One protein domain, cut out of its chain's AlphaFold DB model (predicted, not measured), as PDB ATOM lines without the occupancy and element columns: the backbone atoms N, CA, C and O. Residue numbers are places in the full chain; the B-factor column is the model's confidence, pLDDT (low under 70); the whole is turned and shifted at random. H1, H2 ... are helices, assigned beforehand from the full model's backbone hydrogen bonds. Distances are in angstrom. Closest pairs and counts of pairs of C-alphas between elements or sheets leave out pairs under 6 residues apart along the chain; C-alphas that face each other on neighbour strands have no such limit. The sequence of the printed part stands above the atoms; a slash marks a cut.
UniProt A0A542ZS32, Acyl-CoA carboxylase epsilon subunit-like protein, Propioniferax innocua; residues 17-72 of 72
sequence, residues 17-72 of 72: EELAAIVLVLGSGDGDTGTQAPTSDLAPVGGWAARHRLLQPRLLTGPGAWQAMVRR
ATOM      1  N   GLU A  17      12.807 -15.225 -50.785       96.56
ATOM      2  CA  GLU A  17      11.416 -15.101 -50.348       96.56
ATOM      3  C   GLU A  17      11.295 -14.225 -49.097       96.56
ATOM      4  O   GLU A  17      10.413 -13.367 -49.022       96.56
ATOM      5  N   GLU A  18      12.201 -14.390 -48.133       96.50
ATOM      6  CA  GLU A  18      12.243 -13.562 -46.925       96.50
ATOM      7  C   GLU A  18      12.549 -12.096 -47.263       96.50
ATOM      8  O   GLU A  18      11.905 -11.188 -46.733       96.50
ATOM      9  N   LEU A  19      13.475 -11.851 -48.197       94.88
ATOM     10  CA  LEU A  19      13.759 -10.502 -48.694       94.88
ATOM     11  C   LEU A  19      12.535  -9.873 -49.366       94.88
ATOM     12  O   LEU A  19      12.228  -8.708 -49.105       94.88
ATOM     13  N   ALA A  20      11.811 -10.634 -50.191       93.12
ATOM     14  CA  ALA A  20      10.599 -10.155 -50.849       93.12
ATOM     15  C   ALA A  20       9.504  -9.782 -49.836       93.12
ATOM     16  O   ALA A  20       8.875  -8.731 -49.968       93.12
ATOM     17  N   ALA A  21       9.311 -10.601 -48.798       94.50
ATOM     18  CA  ALA A  21       8.343 -10.326 -47.738       94.50
ATOM     19  C   ALA A  21       8.690  -9.047 -46.959       94.50
ATOM     20  O   ALA A  21       7.815  -8.220 -46.702       94.50
ATOM     21  N   ILE A  22       9.969  -8.854 -46.625       91.38
ATOM     22  CA  ILE A  22      10.448  -7.653 -45.932       91.38
ATOM     23  C   ILE A  22      10.204  -6.405 -46.792       91.38
ATOM     24  O   ILE A  22       9.597  -5.449 -46.314       91.38
ATOM     25  N   VAL A  23      10.603  -6.425 -48.068       89.38
ATOM     26  CA  VAL A  23      10.401  -5.294 -48.992       89.38
ATOM     27  C   VAL A  23       8.917  -4.958 -49.155       89.38
ATOM     28  O   VAL A  23       8.562  -3.781 -49.154       89.38
ATOM     29  N   LEU A  24       8.041  -5.965 -49.236       90.56
ATOM     30  CA  LEU A  24       6.594  -5.762 -49.329       90.56
ATOM     31  C   LEU A  24       6.037  -5.002 -48.116       90.56
ATOM     32  O   LEU A  24       5.265  -4.057 -48.278       90.56
ATOM     33  N   VAL A  25       6.432  -5.404 -46.906       88.81
ATOM     34  CA  VAL A  25       5.984  -4.756 -45.662       88.81
ATOM     35  C   VAL A  25       6.466  -3.309 -45.600       88.81
ATOM     36  O   VAL A  25       5.687  -2.417 -45.275       88.81
ATOM     37  N   LEU A  26       7.731  -3.072 -45.943       85.19
ATOM     38  CA  LEU A  26       8.342  -1.747 -45.867       85.19
ATOM     39  C   LEU A  26       7.770  -0.795 -46.921       85.19
ATOM     40  O   LEU A  26       7.418   0.330 -46.586       85.19
ATOM     41  N   GLY A  27       7.577  -1.266 -48.156       80.50
ATOM     42  CA  GLY A  27       6.961  -0.478 -49.227       80.50
ATOM     43  C   GLY A  27       5.473  -0.179 -49.008       80.50
ATOM     44  O   GLY A  27       4.930   0.723 -49.637       80.50
ATOM     45  N   SER A  28       4.807  -0.902 -48.104       76.00
ATOM     46  CA  SER A  28       3.411  -0.635 -47.732       76.00
ATOM     47  C   SER A  28       3.270   0.479 -46.681       76.00
ATOM     48  O   SER A  28       2.158   0.941 -46.436       76.00
ATOM     49  N   GLY A  29       4.373   0.915 -46.056       62.16
ATOM     50  CA  GLY A  29       4.377   1.935 -45.000       62.16
ATOM     51  C   GLY A  29       4.269   3.383 -45.490       62.16
ATOM     52  O   GLY A  29       3.833   4.242 -44.726       62.16
ATOM     53  N   ASP A  30       4.591   3.654 -46.756       57.09
ATOM     54  CA  ASP A  30       4.611   5.016 -47.328       57.09
ATOM     55  C   ASP A  30       3.242   5.489 -47.861       57.09
ATOM     56  O   ASP A  30       3.112   6.568 -48.437       57.09
ATOM     57  N   GLY A  31       2.191   4.688 -47.666       50.50
ATOM     58  CA  GLY A  31       0.845   4.925 -48.194       50.50
ATOM     59  C   GLY A  31      -0.059   5.871 -47.392       50.50
ATOM     60  O   GLY A  31      -1.250   5.905 -47.690       50.50
ATOM     61  N   ASP A  32       0.448   6.625 -46.408       48.03
ATOM     62  CA  ASP A  32      -0.358   7.564 -45.596       48.03
ATOM     63  C   ASP A  32       0.182   9.010 -45.597       48.03
ATOM     64  O   ASP A  32       0.173   9.723 -44.597       48.03
ATOM     65  N   THR A  33       0.654   9.500 -46.746       47.91
ATOM     66  CA  THR A  33       0.822  10.948 -46.988       47.91
ATOM     67  C   THR A  33      -0.413  11.518 -47.676       47.91
ATOM     68  O   THR A  33      -0.344  12.021 -48.799       47.91
ATOM     69  N   GLY A  34      -1.568  11.391 -47.019       50.72
ATOM     70  CA  GLY A  34      -2.848  11.632 -47.673       50.72
ATOM     71  C   GLY A  34      -3.998  12.116 -46.803       50.72
ATOM     72  O   GLY A  34      -5.125  11.927 -47.231       50.72
ATOM     73  N   THR A  35      -3.784  12.743 -45.638       40.62
ATOM     74  CA  THR A  35      -4.777  13.647 -45.006       40.62
ATOM     75  C   THR A  35      -4.091  14.560 -43.981       40.62
ATOM     76  O   THR A  35      -3.610  14.111 -42.946       40.62
ATOM     77  N   GLN A  36      -4.061  15.869 -44.253       51.09
ATOM     78  CA  GLN A  36      -3.785  16.880 -43.228       51.09
ATOM     79  C   GLN A  36      -4.906  16.859 -42.180       51.09
ATOM     80  O   GLN A  36      -6.052  17.168 -42.496       51.09
ATOM     81  N   ALA A  37      -4.554  16.602 -40.922       45.00
ATOM     82  CA  ALA A  37      -5.294  17.093 -39.766       45.00
ATOM     83  C   ALA A  37      -4.352  17.991 -38.941       45.00
ATOM     84  O   ALA A  37      -3.156  17.693 -38.850       45.00
ATOM     85  N   PRO A  38      -4.839  19.110 -38.380       45.47
ATOM     86  CA  PRO A  38      -4.006  20.020 -37.611       45.47
ATOM     87  C   PRO A  38      -3.466  19.316 -36.362       45.47
ATOM     88  O   PRO A  38      -4.165  18.552 -35.699       45.47
ATOM     89  N   THR A  39      -2.207  19.599 -36.042       54.94
ATOM     90  CA  THR A  39      -1.509  19.168 -34.830       54.94
ATOM     91  C   THR A  39      -2.280  19.572 -33.572       54.94
ATOM     92  O   THR A  39      -2.173  20.707 -33.113       54.94
ATOM     93  N   SER A  40      -3.003  18.624 -32.983       52.12
ATOM     94  CA  SER A  40      -3.372  18.647 -31.567       52.12
ATOM     95  C   SER A  40      -3.084  17.274 -30.964       52.12
ATOM     96  O   SER A  40      -3.800  16.319 -31.254       52.12
ATOM     97  N   ASP A  41      -2.006  17.178 -30.181       54.94
ATOM     98  CA  ASP A  41      -1.748  16.149 -29.160       54.94
ATOM     99  C   ASP A  41      -2.226  14.717 -29.454       54.94
ATOM    100  O   ASP A  41      -2.820  14.049 -28.604       54.94
ATOM    101  N   LEU A  42      -1.904  14.177 -30.630       54.34
ATOM    102  CA  LEU A  42      -1.971  12.732 -30.797       54.34
ATOM    103  C   LEU A  42      -0.753  12.128 -30.100       54.34
ATOM    104  O   LEU A  42       0.363  12.119 -30.623       54.34
ATOM    105  N   ALA A  43      -0.983  11.649 -28.875       62.81
ATOM    106  CA  ALA A  43      -0.073  10.741 -28.196       62.81
ATOM    107  C   ALA A  43       0.367   9.647 -29.188       62.81
ATOM    108  O   ALA A  43      -0.476   9.140 -29.931       62.81
ATOM    109  N   PRO A  44       1.663   9.281 -29.234       59.62
ATOM    110  CA  PRO A  44       2.167   8.341 -30.226       59.62
ATOM    111  C   PRO A  44       1.386   7.026 -30.146       59.62
ATOM    112  O   PRO A  44       1.449   6.304 -29.146       59.62
ATOM    113  N   VAL A  45       0.632   6.742 -31.210       61.28
ATOM    114  CA  VAL A  45      -0.222   5.563 -31.342       61.28
ATOM    115  C   VAL A  45       0.679   4.372 -31.646       61.28
ATOM    116  O   VAL A  45       0.980   4.048 -32.787       61.28
ATOM    117  N   GLY A  46       1.193   3.753 -30.593       58.12
ATOM    118  CA  GLY A  46       1.983   2.537 -30.698       58.12
ATOM    119  C   GLY A  46       2.161   1.927 -29.322       58.12
ATOM    120  O   GLY A  46       2.863   2.491 -28.481       58.12
ATOM    121  N   GLY A  47       1.552   0.760 -29.088       59.44
ATOM    122  CA  GLY A  47       1.620   0.045 -27.803       59.44
ATOM    123  C   GLY A  47       3.050  -0.235 -27.317       59.44
ATOM    124  O   GLY A  47       3.279  -0.392 -26.123       59.44
ATOM    125  N   TRP A  48       4.025  -0.198 -28.228       57.25
ATOM    126  CA  TRP A  48       5.452  -0.353 -27.947       57.25
ATOM    127  C   TRP A  48       6.184   0.964 -27.627       57.25
ATOM    128  O   TRP A  48       7.204   0.955 -26.939       57.25
ATOM    129  N   ALA A  49       5.669   2.114 -28.067       59.12
ATOM    130  CA  ALA A  49       6.339   3.409 -27.931       59.12
ATOM    131  C   ALA A  49       5.866   4.235 -26.720       59.12
ATOM    132  O   ALA A  49       6.554   5.176 -26.320       59.12
ATOM    133  N   ALA A  50       4.722   3.903 -26.118       65.75
ATOM    134  CA  ALA A  50       4.061   4.813 -25.181       65.75
ATOM    135  C   ALA A  50       4.526   4.680 -23.717       65.75
ATOM    136  O   ALA A  50       4.776   5.692 -23.062       65.75
ATOM    137  N   ARG A  51       4.687   3.459 -23.179       66.56
ATOM    138  CA  ARG A  51       4.894   3.289 -21.723       66.56
ATOM    139  C   ARG A  51       6.222   3.861 -21.223       66.56
ATOM    140  O   ARG A  51       6.244   4.490 -20.172       66.56
ATOM    141  N   HIS A  52       7.321   3.663 -21.951       73.00
ATOM    142  CA  HIS A  52       8.629   4.151 -21.500       73.00
ATOM    143  C   HIS A  52       8.706   5.687 -21.499       73.00
ATOM    144  O   HIS A  52       9.349   6.257 -20.624       73.00
ATOM    145  N   ARG A  53       8.004   6.364 -22.422       67.56
ATOM    146  CA  ARG A  53       7.971   7.833 -22.504       67.56
ATOM    147  C   ARG A  53       7.225   8.471 -21.338       67.56
ATOM    148  O   ARG A  53       7.627   9.535 -20.891       67.56
ATOM    149  N   LEU A  54       6.192   7.809 -20.811       72.12
ATOM    150  CA  LEU A  54       5.479   8.266 -19.609       72.12
ATOM    151  C   LEU A  54       6.352   8.211 -18.346       72.12
ATOM    152  O   LEU A  54       6.103   8.944 -17.396       72.12
ATOM    153  N   LEU A  55       7.362   7.337 -18.330       78.38
ATOM    154  CA  LEU A  55       8.295   7.183 -17.213       78.38
ATOM    155  C   LEU A  55       9.553   8.045 -17.371       78.38
ATOM    156  O   LEU A  55      10.315   8.191 -16.417       78.38
ATOM    157  N   GLN A  56       9.801   8.590 -18.565       76.06
ATOM    158  CA  GLN A  56      11.023   9.328 -18.833       76.06
ATOM    159  C   GLN A  56      10.880  10.785 -18.364       76.06
ATOM    160  O   GLN A  56       9.929  11.470 -18.752       76.06
ATOM    161  N   PRO A  57      11.819  11.303 -17.551       73.19
ATOM    162  CA  PRO A  57      11.828  12.711 -17.184       73.19
ATOM    163  C   PRO A  57      11.959  13.588 -18.429       73.19
ATOM    164  O   PRO A  57      12.722  13.275 -19.346       73.19
ATOM    165  N   ARG A  58      11.252  14.722 -18.445       76.25
ATOM    166  CA  ARG A  58      11.375  15.707 -19.523       76.25
ATOM    167  C   ARG A  58      12.828  16.180 -19.611       76.25
ATOM    168  O   ARG A  58      13.372  16.694 -18.635       76.25
ATOM    169  N   LEU A  59      13.439  16.018 -20.783       80.69
ATOM    170  CA  LEU A  59      14.778  16.538 -21.039       80.69
ATOM    171  C   LEU A  59      14.727  18.068 -20.996       80.69
ATOM    172  O   LEU A  59      13.981  18.696 -21.749       80.69
ATOM    173  N   LEU A  60      15.505  18.663 -20.095       82.44
ATOM    174  CA  LEU A  60      15.749  20.100 -20.094       82.44
ATOM    175  C   LEU A  60      16.661  20.425 -21.278       82.44
ATOM    176  O   LEU A  60      17.711  19.806 -21.443       82.44
ATOM    177  N   THR A  61      16.261  21.390 -22.099       83.62
ATOM    178  CA  THR A  61      17.076  21.911 -23.198       83.62
ATOM    179  C   THR A  61      17.533  23.329 -22.860       83.62
ATOM    180  O   THR A  61      16.786  24.109 -22.273       83.62
ATOM    181  N   GLY A  62      18.784  23.654 -23.196       83.94
ATOM    182  CA  GLY A  62      19.368  24.981 -22.989       83.94
ATOM    183  C   GLY A  62      20.767  24.952 -22.357       83.94
ATOM    184  O   GLY A  62      21.192  23.922 -21.821       83.94
ATOM    185  N   PRO A  63      21.510  26.072 -22.413       83.56
ATOM    186  CA  PRO A  63      22.813  26.186 -21.765       83.56
ATOM    187  C   PRO A  63      22.705  25.885 -20.264       83.56
ATOM    188  O   PRO A  63      21.854  26.434 -19.572       83.56
ATOM    189  N   GLY A  64      23.551  24.985 -19.759       84.31
ATOM    190  CA  GLY A  64      23.542  24.579 -18.348       84.31
ATOM    191  C   GLY A  64      22.548  23.467 -17.982       84.31
ATOM    192  O   GLY A  64      22.594  22.983 -16.852       84.31
ATOM    193  N   ALA A  65      21.722  22.980 -18.917       83.94
ATOM    194  CA  ALA A  65      20.774  21.889 -18.653       83.94
ATOM    195  C   ALA A  65      21.454  20.617 -18.105       83.94
ATOM    196  O   ALA A  65      20.924  19.962 -17.211       83.94
ATOM    197  N   TRP A  66      22.672  20.323 -18.568       78.88
ATOM    198  CA  TRP A  66      23.474  19.200 -18.073       78.88
ATOM    199  C   TRP A  66      23.844  19.335 -16.591       78.88
ATOM    200  O   TRP A  66      23.772  18.369 -15.837       78.88
ATOM    201  N   GLN A  67      24.188  20.546 -16.145       82.50
ATOM    202  CA  GLN A  67      24.529  20.802 -14.744       82.50
ATOM    203  C   GLN A  67      23.294  20.719 -13.842       82.50
ATOM    204  O   GLN A  67      23.394  20.247 -12.712       82.50
ATOM    205  N   ALA A  68      22.133  21.147 -14.344       79.12
ATOM    206  CA  ALA A  68      20.863  21.051 -13.630       79.12
ATOM    207  C   ALA A  68      20.393  19.595 -13.459       79.12
ATOM    208  O   ALA A  68      19.793  19.269 -12.439       79.12
ATOM    209  N   MET A  69      20.699  18.713 -14.419       75.56
ATOM    210  CA  MET A  69      20.367  17.286 -14.329       75.56
ATOM    211  C   MET A  69      21.198  16.534 -13.283       75.56
ATOM    212  O   MET A  69      20.668  15.650 -12.624       75.56
ATOM    213  N   VAL A  70      22.478  16.882 -13.112       78.25
ATOM    214  CA  VAL A  70      23.380  16.200 -12.159       78.25
ATOM    215  C   VAL A  70      23.159  16.650 -10.707       78.25
ATOM    216  O   VAL A  70      23.538  15.944  -9.780       78.25
ATOM    217  N   ARG A  71      22.554  17.824 -10.485       69.62
ATOM    218  CA  ARG A  71      22.323  18.394  -9.144       69.62
ATOM    219  C   ARG A  71      20.954  18.049  -8.533       69.62
ATOM    220  O   ARG A  71      20.599  18.650  -7.521       69.62
ATOM    221  N   ARG A  72      20.183  17.152  -9.147       60.00
ATOM    222  CA  ARG A  72      18.849  16.731  -8.692       60.00
ATOM    223  C   ARG A  72      18.913  15.393  -7.973       60.00
ATOM    224  O   ARG A  72      18.145  15.243  -7.001       60.00
TER     225      ARG A  72
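Overview. This is residues 17 to 72 of the 72 residues of the protein "Acyl-CoA carboxylase epsilon subunit-like protein" of Propioniferax innocua (UniProt A0A542ZS32). Three helices are strung out along an open chain and touch one another nowhere: the longest, H1, lies at one end of the longest axis, the short H3 near the other end, and the short H2 between them. From H1 a long loop without a named element, residues 28 to 49, swings out and folds back as a wide U to H2, and a shorter link goes on to H3. The printed part has 56 residues with three named helices, in the order H1, H2, H3, and no named strand; its class is all helix, though the helices hold 23 of the 56 residues, under half. The whole is extended, with a radius of gyration of the C-alphas of 19.0 A, and elongated, spanning 54 by 33 by 23 A.

Along the chain. H1, residues 17 to 27, is the longest helix with 11 residues; it begins at C-alpha 17 at (11.416, -15.101, -50.348) and measures 15.3 A from first to last C-alpha. H2, residues 50 to 55, has 6 residues and measures 9.3 A, beginning at C-alpha 50 at (4.061, 4.813, -25.181). H3, residues 65 to 70, also has 6 residues and measures 9.0 A, ending at C-alpha 70 at (23.380, 16.200, -12.159).

Arrangement. H1 is apart from H2, with no C-alpha of the one within 8 A of the other. By the same measure H1 is apart from H3, and H2 is apart from H3. Residues 17 to 43, of which 17 to 27 belong to H1, stand free, with no C-alpha 8 or more residues away along the chain within 10 A. Residues 45 to 52, of which 50 to 52 belong to H2, stand free too, and so do residues 61 to 67, of which 65 to 67 belong to H3. In H1 and H3 every O i to N i+4 pair is within hydrogen-bond range; in H2 it is 1 of 2, beside 3 of 3 O i to N i+3 pairs.

Size, cuts and confidence. The two C-alphas farthest apart are those of Glu 17 and Arg 71, at 54.2 A. The printed part has no cut, and it ends at residue 72, the chain's last residue. The link from H1 to H2 is long, with 22 residues; the link from H2 to H3 is short, with 9 residues. The mean pLDDT of the printed part is 70.8, and confidence is low, under 70, at residues 29 to 51, residue 53 and residues 71 to 72.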